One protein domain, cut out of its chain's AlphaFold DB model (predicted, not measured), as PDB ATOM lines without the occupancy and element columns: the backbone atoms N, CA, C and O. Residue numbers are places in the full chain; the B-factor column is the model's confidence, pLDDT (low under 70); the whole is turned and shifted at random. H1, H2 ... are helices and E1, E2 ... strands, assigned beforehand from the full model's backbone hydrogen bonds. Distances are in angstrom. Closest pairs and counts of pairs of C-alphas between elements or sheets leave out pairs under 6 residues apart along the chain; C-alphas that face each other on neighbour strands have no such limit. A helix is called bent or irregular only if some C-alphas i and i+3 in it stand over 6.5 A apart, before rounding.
ATOM      1  N   VAL A 208     140.509  25.279  17.863       98.25
ATOM      2  CA  VAL A 208     140.273  26.620  17.312       98.25
ATOM      3  C   VAL A 208     139.209  26.556  16.223       98.25
ATOM      4  O   VAL A 208     139.212  25.659  15.379       98.25
ATOM      5  N   ILE A 209     138.335  27.560  16.235       98.38
ATOM      6  CA  ILE A 209     137.424  27.907  15.145       98.38
ATOM      7  C   ILE A 209     137.777  29.338  14.751       98.38
ATOM      8  O   ILE A 209     137.737  30.237  15.593       98.38
ATOM      9  N   VAL A 210     138.164  29.551  13.497       97.56
ATOM     10  CA  VAL A 210     138.561  30.868  12.988       97.56
ATOM     11  C   VAL A 210     137.924  31.110  11.629       97.56
ATOM     12  O   VAL A 210     137.850  30.217  10.793       97.56
ATOM     13  N   GLY A 211     137.446  32.327  11.406       95.69
ATOM     14  CA  GLY A 211     136.849  32.736  10.144       95.69
ATOM     15  C   GLY A 211     136.918  34.247   9.990       95.69
ATOM     16  O   GLY A 211     137.128  34.974  10.964       95.69
ATOM     17  N   PHE A 212     136.748  34.703   8.756       94.50
ATOM     18  CA  PHE A 212     136.705  36.119   8.415       94.50
ATOM     19  C   PHE A 212     135.251  36.541   8.239       94.50
ATOM     20  O   PHE A 212     134.481  35.860   7.566       94.50
ATOM     21  N   VAL A 213     134.870  37.643   8.878       93.62
ATOM     22  CA  VAL A 213     133.477  38.084   8.964       93.62
ATOM     23  C   VAL A 213     133.405  39.563   8.614       93.62
ATOM     24  O   VAL A 213     134.184  40.358   9.139       93.62
ATOM     25  N   ASP A 214     132.453  39.931   7.766       92.81
ATOM     26  CA  ASP A 214     131.997  41.305   7.607       92.81
ATOM     27  C   ASP A 214     131.124  41.692   8.810       92.81
ATOM     28  O   ASP A 214     129.924  41.416   8.871       92.81
ATOM     29  N   GLY A 215     131.744  42.279   9.830       87.06
ATOM     30  CA  GLY A 215     131.030  42.769  11.001       87.06
ATOM     31  C   GLY A 215     131.906  42.932  12.236       87.06
ATOM     32  O   GLY A 215     133.029  42.445  12.319       87.06
ATOM     33  N   GLY A 216     131.371  43.635  13.237       80.56
ATOM     34  CA  GLY A 216     132.063  43.884  14.509       80.56
ATOM     35  C   GLY A 216     131.861  42.805  15.579       80.56
ATOM     36  O   GLY A 216     132.478  42.889  16.643       80.56
ATOM     37  N   ASN A 217     130.994  41.823  15.323       88.50
ATOM     38  CA  ASN A 217     130.642  40.769  16.273       88.50
ATOM     39  C   ASN A 217     131.633  39.601  16.198       88.50
ATOM     40  O   ASN A 217     132.211  39.331  15.150       88.50
ATOM     41  N   ALA A 218     131.801  38.876  17.306       92.00
ATOM     42  CA  ALA A 218     132.592  37.648  17.346       92.00
ATOM     43  C   ALA A 218     131.637  36.435  17.406       92.00
ATOM     44  O   ALA A 218     131.209  36.074  18.504       92.00
ATOM     45  N   PRO A 219     131.261  35.830  16.261       93.56
ATOM     46  CA  PRO A 219     130.210  34.807  16.208       93.56
ATOM     47  C   PRO A 219     130.559  33.517  16.954       93.56
ATOM     48  O   PRO A 219     129.695  32.877  17.546       93.56
ATOM     49  N   PHE A 220     131.838  33.135  16.960       95.44
ATOM     50  CA  PHE A 220     132.301  31.842  17.469       95.44
ATOM     51  C   PHE A 220     132.541  31.838  18.988       95.44
ATOM     52  O   PHE A 220     133.553  31.337  19.476       95.44
ATOM     53  N   GLN A 221     131.623  32.429  19.753       93.69
ATOM     54  CA  GLN A 221     131.672  32.436  21.214       93.69
ATOM     55  C   GLN A 221     130.870  31.283  21.818       93.69
ATOM     56  O   GLN A 221     129.781  30.952  21.353       93.69
ATOM     57  N   ASN A 222     131.366  30.733  22.931       92.44
ATOM     58  CA  ASN A 222     130.650  29.744  23.745       92.44
ATOM     59  C   ASN A 222     130.207  28.499  22.949       92.44
ATOM     60  O   ASN A 222     129.092  28.009  23.135       92.44
ATOM     61  N   LEU A 223     131.052  28.035  22.019       97.00
ATOM     62  CA  LEU A 223     130.792  26.853  21.188       97.00
ATOM     63  C   LEU A 223     131.273  25.552  21.838       97.00
ATOM     64  O   LEU A 223     130.755  24.489  21.516       97.00
ATOM     65  N   PHE A 224     132.224  25.628  22.767       97.31
ATOM     66  CA  PHE A 224     132.679  24.471  23.531       97.31
ATOM     67  C   PHE A 224     131.867  24.354  24.821       97.31
ATOM     68  O   PHE A 224     131.579  25.356  25.480       97.31
ATOM     69  N   ALA A 225     131.484  23.141  25.191       95.38
ATOM     70  CA  ALA A 225     130.683  22.884  26.381       95.38
ATOM     71  C   ALA A 225     131.151  21.610  27.086       95.38
ATOM     72  O   ALA A 225     131.820  20.775  26.481       95.38
ATOM     73  N   ALA A 226     130.799  21.476  28.363       95.25
ATOM     74  CA  ALA A 226     130.896  20.191  29.039       95.25
ATOM     75  C   ALA A 226     129.862  19.235  28.429       95.25
ATOM     76  O   ALA A 226     128.740  19.656  28.127       95.25
ATOM     77  N   ASP A 227     130.237  17.975  28.242       91.88
ATOM     78  CA  ASP A 227     129.327  16.943  27.758       91.88
ATOM     79  C   ASP A 227     128.151  16.772  28.749       91.88
ATOM     80  O   ASP A 227     128.368  16.684  29.961       91.88
ATOM     81  N   PRO A 228     126.891  16.761  28.277       84.19
ATOM     82  CA  PRO A 228     125.726  16.667  29.156       84.19
ATOM     83  C   PRO A 228     125.583  15.304  29.853       84.19
ATOM     84  O   PRO A 228     124.907  15.219  30.878       84.19
ATOM     85  N   VAL A 229     126.184  14.247  29.302       85.81
ATOM     86  CA  VAL A 229     126.172  12.878  29.831       85.81
ATOM     87  C   VAL A 229     127.440  12.607  30.639       85.81
ATOM     88  O   VAL A 229     127.361  12.108  31.760       85.81
ATOM     89  N   ALA A 230     128.604  12.968  30.097       86.12
ATOM     90  CA  ALA A 230     129.913  12.767  30.713       86.12
ATOM     91  C   ALA A 230     130.586  14.112  31.030       86.12
ATOM     92  O   ALA A 230     131.562  14.483  30.389       86.12
ATOM     93  N   ALA A 231     130.093  14.829  32.048       83.62
ATOM     94  CA  ALA A 231     130.445  16.226  32.375       83.62
ATOM     95  C   ALA A 231     131.943  16.559  32.582       83.62
ATOM     96  O   ALA A 231     132.288  17.723  32.778       83.62
ATOM     97  N   GLU A 232     132.825  15.563  32.534       87.88
ATOM     98  CA  GLU A 232     134.286  15.684  32.566       87.88
ATOM     99  C   GLU A 232     134.920  15.802  31.167       87.88
ATOM    100  O   GLU A 232     136.126  16.007  31.041       87.88
ATOM    101  N   GLN A 233     134.126  15.678  30.104       94.38
ATOM    102  CA  GLN A 233     134.574  15.760  28.718       94.38
ATOM    103  C   GLN A 233     134.112  17.056  28.052       94.38
ATOM    104  O   GLN A 233     133.058  17.604  28.377       94.38
ATOM    105  N   VAL A 234     134.908  17.557  27.104       97.06
ATOM    106  CA  VAL A 234     134.558  18.731  26.296       97.06
ATOM    107  C   VAL A 234     133.946  18.278  24.981       97.06
ATOM    108  O   VAL A 234     134.463  17.377  24.329       97.06
ATOM    109  N   VAL A 235     132.879  18.943  24.558       97.69
ATOM    110  CA  VAL A 235     132.250  18.754  23.248       97.69
ATOM    111  C   VAL A 235     132.199  20.069  22.482       97.69
ATOM    112  O   VAL A 235     132.124  21.151  23.074       97.69
ATOM    113  N   LEU A 236     132.201  19.982  21.151       98.00
ATOM    114  CA  LEU A 236     131.752  21.087  20.305       98.00
ATOM    115  C   LEU A 236     130.227  21.023  20.203       98.00
ATOM    116  O   LEU A 236     129.675  20.030  19.730       98.00
ATOM    117  N   ASN A 237     129.540  22.086  20.619       97.31
ATOM    118  CA  ASN A 237     128.090  22.191  20.507       97.31
ATOM    119  C   ASN A 237     127.691  22.427  19.037       97.31
ATOM    120  O   ASN A 237     127.642  23.568  18.570       97.31
ATOM    121  N   LEU A 238     127.424  21.338  18.307       97.19
ATOM    122  CA  LEU A 238     127.085  21.367  16.880       97.19
ATOM    123  C   LEU A 238     125.757  22.071  16.589       97.19
ATOM    124  O   LEU A 238     125.637  22.714  15.550       97.19
ATOM    125  N   GLU A 239     124.780  22.001  17.495       96.56
ATOM    126  CA  GLU A 239     123.500  22.706  17.351       96.56
ATOM    127  C   GLU A 239     123.716  24.223  17.344       96.56
ATOM    128  O   GLU A 239     123.310  24.923  16.413       96.56
ATOM    129  N   ARG A 240     124.447  24.730  18.341       97.12
ATOM    130  CA  ARG A 240     124.814  26.144  18.411       97.12
ATOM    131  C   ARG A 240     125.695  26.541  17.235       97.12
ATOM    132  O   ARG A 240     125.484  27.605  16.664       97.12
ATOM    133  N   PHE A 241     126.665  25.706  16.864       97.88
ATOM    134  CA  PHE A 241     127.548  26.013  15.744       97.88
ATOM    135  C   PHE A 241     126.766  26.107  14.426       97.88
ATOM    136  O   PHE A 241     126.962  27.063  13.679       97.88
ATOM    137  N   ARG A 242     125.805  25.204  14.190       97.69
ATOM    138  CA  ARG A 242     124.873  25.268  13.056       97.69
ATOM    139  C   ARG A 242     124.085  26.578  13.047       97.69
ATOM    140  O   ARG A 242     124.033  27.230  12.010       97.69
ATOM    141  N   SER A 243     123.510  26.970  14.188       97.38
ATOM    142  CA  SER A 243     122.771  28.237  14.313       97.38
ATOM    143  C   SER A 243     123.657  29.438  13.979       97.38
ATOM    144  O   SER A 243     123.266  30.286  13.188       97.38
ATOM    145  N   VAL A 244     124.879  29.479  14.520       96.62
ATOM    146  CA  VAL A 244     125.836  30.564  14.266       96.62
ATOM    147  C   VAL A 244     126.225  30.636  12.788       96.62
ATOM    148  O   VAL A 244     126.265  31.724  12.223       96.62
ATOM    149  N   LEU A 245     126.501  29.502  12.140       96.75
ATOM    150  CA  LEU A 245     126.831  29.478  10.712       96.75
ATOM    151  C   LEU A 245     125.652  29.944   9.844       96.75
ATOM    152  O   LEU A 245     125.858  30.676   8.877       96.75
ATOM    153  N   ALA A 246     124.424  29.557  10.200       96.31
ATOM    154  CA  ALA A 246     123.222  29.998   9.503       96.31
ATOM    155  C   ALA A 246     123.020  31.520   9.632       96.31
ATOM    156  O   ALA A 246     122.890  32.196   8.613       96.31
ATOM    157  N   ASP A 247     123.097  32.065  10.850       95.38
ATOM    158  CA  ASP A 247     122.881  33.494  11.128       95.38
ATOM    159  C   ASP A 247     123.931  34.412  10.485       95.38
ATOM    160  O   ASP A 247     123.661  35.585  10.245       95.38
ATOM    161  N   TYR A 248     125.135  33.894  10.221       95.12
ATOM    162  CA  TYR A 248     126.251  34.654   9.647       95.12
ATOM    163  C   TYR A 248     126.517  34.317   8.174       95.12
ATOM    164  O   TYR A 248     127.554  34.704   7.637       95.12
ATOM    165  N   THR A 249     125.610  33.606   7.497       92.69
ATOM    166  CA  THR A 249     125.821  33.149   6.112       92.69
ATOM    167  C   THR A 249     126.142  34.290   5.140       92.69
ATOM    168  O   THR A 249     126.996  34.122   4.275       92.69
ATOM    169  N   ASP A 250     125.498  35.448   5.291       92.94
ATOM    170  CA  ASP A 250     125.709  36.657   4.484       92.94
ATOM    171  C   ASP A 250     126.932  37.482   4.919       92.94
ATOM    172  O   ASP A 250     127.351  38.391   4.204       92.94
ATOM    173  N   ARG A 251     127.509  37.178   6.088       93.88
ATOM    174  CA  ARG A 251     128.634  37.912   6.683       93.88
ATOM    175  C   ARG A 251     129.958  37.169   6.615       93.88
ATOM    176  O   ARG A 251     131.003  37.791   6.774       93.88
ATOM    177  N   LEU A 252     129.957  35.855   6.417       94.06
ATOM    178  CA  LEU A 252     131.186  35.079   6.276       94.06
ATOM    179  C   LEU A 252     131.885  35.425   4.954       94.06
ATOM    180  O   LEU A 252     131.340  35.207   3.875       94.06
ATOM    181  N   LEU A 253     133.108  35.953   5.037       93.19
ATOM    182  CA  LEU A 253     133.871  36.368   3.862       93.19
ATOM    183  C   LEU A 253     134.449  35.144   3.132       93.19
ATOM    184  O   LEU A 253     135.190  34.380   3.760       93.19
ATOM    185  N   PRO A 254     134.200  34.971   1.819       91.81
ATOM    186  CA  PRO A 254     134.605  33.794   1.043       91.81
ATOM    187  C   PRO A 254     136.097  33.837   0.661       91.81
ATOM    188  O   PRO A 254     136.477  33.799  -0.508       91.81
ATOM    189  N   LEU A 255     136.977  33.960   1.657       91.25
ATOM    190  CA  LEU A 255     138.422  34.094   1.438       91.25
ATOM    191  C   LEU A 255     139.103  32.763   1.103       91.25
ATOM    192  O   LEU A 255     140.181  32.753   0.518       91.25
ATOM    193  N   ASN A 256     138.470  31.650   1.466       91.94
ATOM    194  CA  ASN A 256     138.960  30.287   1.271       91.94
ATOM    195  C   ASN A 256     137.957  29.487   0.423       91.94
ATOM    196  O   ASN A 256     137.457  28.436   0.826       91.94
ATOM    197  N   GLY A 257     137.605  30.055  -0.734       89.00
ATOM    198  CA  GLY A 257     136.525  29.552  -1.583       89.00
ATOM    199  C   GLY A 257     135.201  29.497  -0.822       89.00
ATOM    200  O   GLY A 257     134.897  30.385  -0.025       89.00
ATOM    201  N   ASP A 258     134.458  28.408  -1.011       88.31
ATOM    202  CA  ASP A 258     133.170  28.188  -0.349       88.31
ATOM    203  C   ASP A 258     133.298  27.816   1.137       88.31
ATOM    204  O   ASP A 258     132.281  27.631   1.797       88.31
ATOM    205  N   LYS A 259     134.524  27.726   1.689       93.06
ATOM    206  CA  LYS A 259     134.802  27.306   3.074       93.06
ATOM    207  C   LYS A 259     135.437  28.412   3.928       93.06
ATOM    208  O   LYS A 259     136.608  28.311   4.305       93.06
ATOM    209  N   PRO A 260     134.692  29.485   4.247       93.25
ATOM    210  CA  PRO A 260     135.209  30.646   4.974       93.25
ATOM    211  C   PRO A 260     135.586  30.378   6.441       93.25
ATOM    212  O   PRO A 260     136.256  31.213   7.056       93.25
ATOM    213  N   VAL A 261     135.162  29.248   7.021       97.44
ATOM    214  CA  VAL A 261     135.430  28.893   8.423       97.44
ATOM    215  C   VAL A 261     136.406  27.727   8.499       97.44
ATOM    216  O   VAL A 261     136.165  26.667   7.931       97.44
ATOM    217  N   LEU A 262     137.491  27.904   9.245       98.19
ATOM    218  CA  LEU A 262     138.505  26.889   9.506       98.19
ATOM    219  C   LEU A 262     138.321  26.336  10.921       98.19
ATOM    220  O   LEU A 262     138.224  27.099  11.887       98.19
ATOM    221  N   VAL A 263     138.315  25.011  11.051       98.31
ATOM    222  CA  VAL A 263     138.202  24.314  12.336       98.31
ATOM    223  C   VAL A 263     139.330  23.302  12.470       98.31
ATOM    224  O   VAL A 263     139.529  22.464  11.592       98.31
ATOM    225  N   GLY A 264     140.052  23.359  13.587       98.06
ATOM    226  CA  GLY A 264     141.113  22.407  13.903       98.06
ATOM    227  C   GLY A 264     141.202  22.135  15.399       98.06
ATOM    228  O   GLY A 264     141.057  23.047  16.211       98.06
ATOM    229  N   TRP A 265     141.463  20.884  15.768       98.00
ATOM    230  CA  TRP A 265     141.644  20.439  17.152       98.00
ATOM    231  C   TRP A 265     142.743  19.380  17.241       98.00
ATOM    232  O   TRP A 265     143.124  18.782  16.235       98.00
ATOM    233  N   HIS A 266     143.291  19.180  18.436       97.06
ATOM    234  CA  HIS A 266     144.134  18.025  18.717       97.06
ATOM    235  C   HIS A 266     143.265  16.794  18.991       97.06
ATOM    236  O   HIS A 266     142.289  16.925  19.726       97.06
ATOM    237  N   PRO A 267     143.614  15.609  18.455       95.81
ATOM    238  CA  PRO A 267     142.858  14.387  18.708       95.81
ATOM    239  C   PRO A 267     142.647  14.131  20.199       95.81
ATOM    240  O   PRO A 267     143.526  14.439  21.006       95.81
ATOM    241  N   THR A 268     141.529  13.500  20.544       93.81
ATOM    242  CA  THR A 268     141.096  13.149  21.912       93.81
ATOM    243  C   THR A 268     140.701  14.320  22.818       93.81
ATOM    244  O   THR A 268     140.313  14.094  23.963       93.81
ATOM    245  N   VAL A 269     140.761  15.564  22.331       95.00
ATOM    246  CA  VAL A 269     140.351  16.747  23.106       95.00
ATOM    247  C   VAL A 269     138.834  16.879  23.148       95.00
ATOM    248  O   VAL A 269     138.288  17.295  24.170       95.00
ATOM    249  N   LEU A 270     138.155  16.551  22.046       97.31
ATOM    250  CA  LEU A 270     136.703  16.646  21.952       97.31
ATOM    251  C   LEU A 270     136.103  15.236  22.052       97.31
ATOM    252  O   LEU A 270     136.563  14.298  21.410       97.31
ATOM    253  N   ALA A 271     135.056  15.051  22.851       97.00
ATOM    254  CA  ALA A 271     134.418  13.739  22.979       97.00
ATOM    255  C   ALA A 271     133.608  13.356  21.731       97.00
ATOM    256  O   ALA A 271     133.515  12.181  21.383       97.00
ATOM    257  N   ASN A 272     133.065  14.344  21.017       96.94
ATOM    258  CA  ASN A 272     132.230  14.134  19.838       96.94
ATOM    259  C   ASN A 272     132.982  14.286  18.499       96.94
ATOM    260  O   ASN A 272     132.377  14.627  17.487       96.94
ATOM    261  N   GLU A 273     134.290  13.996  18.446       96.75
ATOM    262  CA  GLU A 273     135.125  14.139  17.230       96.75
ATOM    263  C   GLU A 273     134.561  13.429  15.998       96.75
ATOM    264  O   GLU A 273     134.524  14.007  14.910       96.75
ATOM    265  N   THR A 274     134.084  12.193  16.163       97.12
ATOM    266  CA  THR A 274     133.485  11.411  15.073       97.12
ATOM    267  C   THR A 274     132.229  12.083  14.522       97.12
ATOM    268  O   THR A 274     132.017  12.110  13.311       97.12
ATOM    269  N   GLU A 275     131.400  12.652  15.401       97.25
ATOM    270  CA  GLU A 275     130.180  13.362  15.021       97.25
ATOM    271  C   GLU A 275     130.504  14.682  14.313       97.25
ATOM    272  O   GLU A 275     129.929  14.969  13.263       97.25
ATOM    273  N   ILE A 276     131.465  15.451  14.839       97.69
ATOM    274  CA  ILE A 276     131.946  16.697  14.229       97.69
ATOM    275  C   ILE A 276     132.453  16.420  12.814       97.69
ATOM    276  O   ILE A 276     132.029  17.077  11.862       97.69
ATOM    277  N   ARG A 277     133.333  15.421  12.670       97.50
ATOM    278  CA  ARG A 277     133.922  15.053  11.381       97.50
ATOM    279  C   ARG A 277     132.840  14.629  10.392       97.50
ATOM    280  O   ARG A 277     132.762  15.208   9.316       97.50
ATOM    281  N   ARG A 278     131.942  13.723  10.790       97.88
ATOM    282  CA  ARG A 278     130.811  13.289   9.956       97.88
ATOM    283  C   ARG A 278     129.920  14.457   9.524       97.88
ATOM    284  O   ARG A 278     129.487  14.492   8.379       97.88
ATOM    285  N   THR A 279     129.636  15.391  10.431       97.50
ATOM    286  CA  THR A 279     128.744  16.533  10.178       97.50
ATOM    287  C   THR A 279     129.349  17.538   9.204       97.50
ATOM    288  O   THR A 279     128.629  18.106   8.393       97.50
ATOM    289  N   ILE A 280     130.660  17.770   9.265       96.25
ATOM    290  CA  ILE A 280     131.325  18.715   8.358       96.25
ATOM    291  C   ILE A 280     131.656  18.053   7.015       96.25
ATOM    292  O   ILE A 280     131.515  18.674   5.965       96.25
ATOM    293  N   GLU A 281     132.042  16.776   7.019       95.38
ATOM    294  CA  GLU A 281     132.325  16.018   5.794       95.38
ATOM    295  C   GLU A 281     131.071  15.663   4.991       95.38
ATOM    296  O   GLU A 281     131.189  15.432   3.789       95.38
ATOM    297  N   SER A 282     129.879  15.657   5.606       95.06
ATOM    298  CA  SER A 282     128.626  15.493   4.856       95.06
ATOM    299  C   SER A 282     128.413  16.611   3.833       95.06
ATOM    300  O   SER A 282     127.707  16.401   2.849       95.06
ATOM    301  N   GLY A 283     129.016  17.788   4.055       91.44
ATOM    302  CA  GLY A 283     128.861  18.954   3.189       91.44
ATOM    303  C   GLY A 283     127.437  19.511   3.176       91.44
ATOM    304  O   GLY A 283     127.073  20.231   2.252       91.44
ATOM    305  N   GLU A 284     126.608  19.172   4.167       94.69
ATOM    306  CA  GLU A 284     125.252  19.705   4.271       94.69
ATOM    307  C   GLU A 284     125.272  21.160   4.765       94.69
ATOM    308  O   GLU A 284     125.944  21.457   5.759       94.69
ATOM    309  N   PRO A 285     124.496  22.077   4.161       94.69
ATOM    310  CA  PRO A 285     124.386  23.438   4.667       94.69
ATOM    311  C   PRO A 285     123.920  23.499   6.137       94.69
ATOM    312  O   PRO A 285     123.035  22.738   6.547       94.69
ATOM    313  N   PRO A 286     124.482  24.398   6.967       95.69
ATOM    314  CA  PRO A 286     125.503  25.400   6.648       95.69
ATOM    315  C   PRO A 286     126.957  24.918   6.876       95.69
ATOM    316  O   PRO A 286     127.872  25.738   6.925       95.69
ATOM    317  N   PHE A 287     127.188  23.613   7.070       97.25
ATOM    318  CA  PHE A 287     128.520  23.039   7.313       97.25
ATOM    319  C   PHE A 287     129.363  22.854   6.045       97.25
ATOM    320  O   PHE A 287     130.580  22.715   6.144       97.25
ATOM    321  N   ASP A 288     128.749  22.953   4.864       94.94
ATOM    322  CA  ASP A 288     129.418  23.153   3.570       94.94
ATOM    323  C   ASP A 288     130.467  24.282   3.595       94.94
ATOM    324  O   ASP A 288     131.464  24.208   2.878       94.94
ATOM    325  N   ARG A 289     130.279  25.277   4.475       95.25
ATOM    326  CA  ARG A 289     131.156  26.443   4.683       95.25
ATOM    327  C   ARG A 289     132.345  26.213   5.611       95.25
ATOM    328  O   ARG A 289     133.113  27.143   5.879       95.25
ATOM    329  N   VAL A 290     132.491  25.005   6.140       97.50
ATOM    330  CA  VAL A 290     133.514  24.683   7.131       97.50
ATOM    331  C   VAL A 290     134.582  23.790   6.512       97.50
ATOM    332  O   VAL A 290     134.304  22.751   5.914       97.50
ATOM    333  N   GLU A 291     135.840  24.180   6.678       97.50
ATOM    334  CA  GLU A 291     136.984  23.328   6.397       97.50
ATOM    335  C   GLU A 291     137.551  22.750   7.690       97.50
ATOM    336  O   GLU A 291     137.921  23.476   8.615       97.50
ATOM    337  N   LEU A 292     137.670  21.423   7.712       97.25
ATOM    338  CA  LEU A 292     138.441  20.719   8.722       97.25
ATOM    339  C   LEU A 292     139.915  20.694   8.349       97.25
ATOM    340  O   LEU A 292     140.287  20.186   7.293       97.25
ATOM    341  N   VAL A 293     140.750  21.172   9.262       97.25
ATOM    342  CA  VAL A 293     142.207  21.092   9.161       97.25
ATOM    343  C   VAL A 293     142.779  20.235  10.289       97.25
ATOM    344  O   VAL A 293     142.114  19.929  11.277       97.25
ATOM    345  N   SER A 294     144.035  19.819  10.142       95.00
ATOM    346  CA  SER A 294     144.643  18.772  10.973       95.00
ATOM    347  C   SER A 294     144.920  19.154  12.430       95.00
ATOM    348  O   SER A 294     145.162  18.270  13.246       95.00
ATOM    349  N   SER A 295     144.968  20.448  12.758       97.44
ATOM    350  CA  SER A 295     145.314  20.928  14.100       97.44
ATOM    351  C   SER A 295     144.905  22.393  14.308       97.44
ATOM    352  O   SER A 295     144.689  23.111  13.324       97.44
ATOM    353  N   PRO A 296     144.874  22.886  15.562       97.69
ATOM    354  CA  PRO A 296     144.663  24.305  15.853       97.69
ATOM    355  C   PRO A 296     145.713  25.196  15.185       97.69
ATOM    356  O   PRO A 296     145.389  26.252  14.643       97.69
ATOM    357  N   LYS A 297     146.973  24.737  15.165       97.62
ATOM    358  CA  LYS A 297     148.068  25.434  14.487       97.62
ATOM    359  C   LYS A 297     147.809  25.550  12.986       97.62
ATOM    360  O   LYS A 297     147.921  26.645  12.453       97.62
ATOM    361  N   ALA A 298     147.417  24.460  12.324       98.06
ATOM    362  CA  ALA A 298     147.114  24.482  10.893       98.06
ATOM    363  C   ALA A 298     145.970  25.455  10.559       98.06
ATOM    364  O   ALA A 298     146.036  26.146   9.547       98.06
ATOM    365  N   ALA A 299     144.954  25.561  11.426       98.31
ATOM    366  CA  ALA A 299     143.860  26.519  11.249       98.31
ATOM    367  C   ALA A 299     144.357  27.968  11.315       98.31
ATOM    368  O   ALA A 299     143.999  28.786  10.470       98.31
ATOM    369  N   LEU A 300     145.204  28.281  12.298       98.25
ATOM    370  CA  LEU A 300     145.759  29.622  12.488       98.25
ATOM    371  C   LEU A 300     146.796  29.995  11.421       98.25
ATOM    372  O   LEU A 300     146.781  31.129  10.947       98.25
ATOM    373  N   ASP A 301     147.650  29.056  11.004       97.50
ATOM    374  CA  ASP A 301     148.607  29.256   9.910       97.50
ATOM    375  C   ASP A 301     147.866  29.544   8.597       97.50
ATOM    376  O   ASP A 301     148.150  30.536   7.926       97.50
ATOM    377  N   LYS A 302     146.853  28.730   8.267       97.88
ATOM    378  CA  LYS A 302     146.031  28.938   7.073       97.88
ATOM    379  C   LYS A 302     145.248  30.251   7.151       97.88
ATOM    380  O   LYS A 302     145.211  30.999   6.180       97.88
ATOM    381  N   ALA A 303     144.692  30.602   8.314       97.81
ATOM    382  CA  ALA A 303     144.085  31.919   8.514       97.81
ATOM    383  C   ALA A 303     145.093  33.055   8.266       97.81
ATOM    384  O   ALA A 303     144.740  34.049   7.636       97.81
ATOM    385  N   ALA A 304     146.349  32.909   8.701       97.31
ATOM    386  CA  ALA A 304     147.403  33.889   8.447       97.31
ATOM    387  C   ALA A 304     147.723  34.029   6.947       97.31
ATOM    388  O   ALA A 304     147.931  35.141   6.466       97.31
ATOM    389  N   GLU A 305     147.730  32.944   6.175       96.62
ATOM    390  CA  GLU A 305     147.916  33.006   4.715       96.62
ATOM    391  C   GLU A 305     146.806  33.810   4.020       96.62
ATOM    392  O   GLU A 305     147.078  34.587   3.105       96.62
ATOM    393  N   LEU A 306     145.572  33.701   4.515       96.81
ATOM    394  CA  LEU A 306     144.397  34.382   3.964       96.81
ATOM    395  C   LEU A 306     144.327  35.879   4.298       96.81
ATOM    396  O   LEU A 306     143.558  36.606   3.670       96.81
ATOM    397  N   VAL A 307     145.135  36.374   5.246       96.94
ATOM    398  CA  VAL A 307     145.115  37.784   5.686       96.94
ATOM    399  C   VAL A 307     145.337  38.751   4.524       96.94
ATOM    400  O   VAL A 307     144.656  39.770   4.445       96.94
ATOM    401  N   ALA A 308     146.274  38.455   3.620       95.38
ATOM    402  CA  ALA A 308     146.559  39.337   2.487       95.38
ATOM    403  C   ALA A 308     145.327  39.506   1.586       95.38
ATOM    404  O   ALA A 308     144.964  40.628   1.238       95.38
ATOM    405  N   THR A 309     144.640  38.400   1.290       94.56
ATOM    406  CA  THR A 309     143.371  38.403   0.560       94.56
ATOM    407  C   THR A 309     142.283  39.122   1.353       94.56
ATOM    408  O   THR A 309     141.545  39.914   0.779       94.56
ATOM    409  N   ALA A 310     142.214  38.934   2.674       93.56
ATOM    410  CA  ALA A 310     141.239  39.609   3.531       93.56
ATOM    411  C   ALA A 310     141.314  41.136   3.412       93.56
ATOM    412  O   ALA A 310     140.285  41.794   3.317       93.56
ATOM    413  N   TYR A 311     142.521  41.705   3.344       92.50
ATOM    414  CA  TYR A 311     142.698  43.151   3.183       92.50
ATOM    415  C   TYR A 311     142.169  43.699   1.850       92.50
ATOM    416  O   TYR A 311     141.887  44.890   1.776       92.50
ATOM    417  N   THR A 312     141.967  42.866   0.824       89.06
ATOM    418  CA  THR A 312     141.325  43.306  -0.431       89.06
ATOM    419  C   THR A 312     139.832  43.607  -0.265       89.06
ATOM    420  O   THR A 312     139.280  44.370  -1.050       89.06
ATOM    421  N   TYR A 313     139.203  43.076   0.789       82.88
ATOM    422  CA  TYR A 313     137.817  43.365   1.183       82.88
ATOM    423  C   TYR A 313     137.715  44.551   2.151       82.88
ATOM    424  O   TYR A 313     136.624  44.957   2.537       82.88
ATOM    425  N   VAL A 314     138.860  45.092   2.569       75.62
ATOM    426  CA  VAL A 314     138.985  46.190   3.525       75.62
ATOM    427  C   VAL A 314     139.500  47.413   2.766       75.62
ATOM    428  O   VAL A 314     140.628  47.867   2.971       75.62
ATOM    429  N   SER A 315     138.701  47.882   1.808       56.91
ATOM    430  CA  SER A 315     138.952  49.099   1.027       56.91
ATOM    431  C   SER A 315     138.340  50.317   1.701       56.91
ATOM    432  O   SER A 315     137.105  50.281   1.904       56.91
TER     433      SER A 315
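What this domain is: This is residues 208 to 315 of the 315 residues of an uncharacterized protein of bacterium HR27 (UniProt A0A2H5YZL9). A small three-stranded sheet, E1, E5 and E6, makes the core, and the long helix H3 packs along one face of it. H2 grazes the sheet at E6, H1 lies away from H3 and off the sheet, and the E2 and E3 hairpin makes one end of the long axis, with Ser 315 at the other. The 108 printed residues hold three named helices and six named strands, in the order E1 E2 E3 H1 E4 E5 H2 E6 H3, of mixed class. The sheet runs E1, E5, E6 and is mixed. The whole is compact, with a radius of gyration of the C-alphas of 13.9 A, yet elongated, spanning 48 by 26 by 25 A.

How they stand to each other: Begin with E1, residues 208 to 211, antiparallel to E5, residues 261 to 265; N 208 and O 264 are 2.8 A apart, within hydrogen-bond range. E6, residues 290 to 292, is parallel to E5, with N 291 and O 261 at 2.8 A. E2, residues 224 to 226, and E3, residues 234 to 236, form an antiparallel hairpin, with N 235 and O 225 at 2.9 A. H3, residues 296 to 311, is on one face of the sheet, making two layers, at a height over the sheet of 9.2 A. It lies over E1 and E5 and runs along the strands, at 13 degrees to E1 on the local plane; look for its closest C-alphas to E5, Pro 296 and Gly 264, 4.5 A apart. H2, residues 273 to 281, only grazes the sheet; its closest C-alphas to E6 are those of Ile 280 and Val 290, 6.5 A apart. E5, H2 and E6 form a strand-helix-strand unit, two parallel neighbour strands with a helix between, with a right-handed crossover. H1, residues 238 to 247, is not on the sheet; it is close to H2 but not clearly touching, the closest C-alphas, of Leu 238 and Ile 276, being 7.2 A apart. E4, residues 255 to 258, pairs with no named strand and runs on into E5 across a break of 2 residues, at 95 degrees. Every O i to N i+4 pair is within hydrogen-bond range in H1 and H2, and 10 of 12 are in H3.

Where its parts are: Find C-alpha 208 at (140.273, 26.620, 17.312), where E1 begins. H1 measures 14.1 A from first to last C-alpha, E5 13.6 A and H2 11.9 A. H3 runs 22.8 A, from C-alpha 296 at (144.663, 24.305, 15.853) to C-alpha 311 at (142.698, 43.151, 3.183). It has a kink of 37 degrees near residue 305 and is only just irregular: C-alphas 305 and 308 are 6.8 A apart.

The domain as a whole: The two C-alphas farthest apart, of Val 229 and Ser 315, are 48.0 A apart. The printed part has no cut, and E1 to E2 is the long link. Mean pLDDT of the printed part is 94.3; residue 315 is under 70.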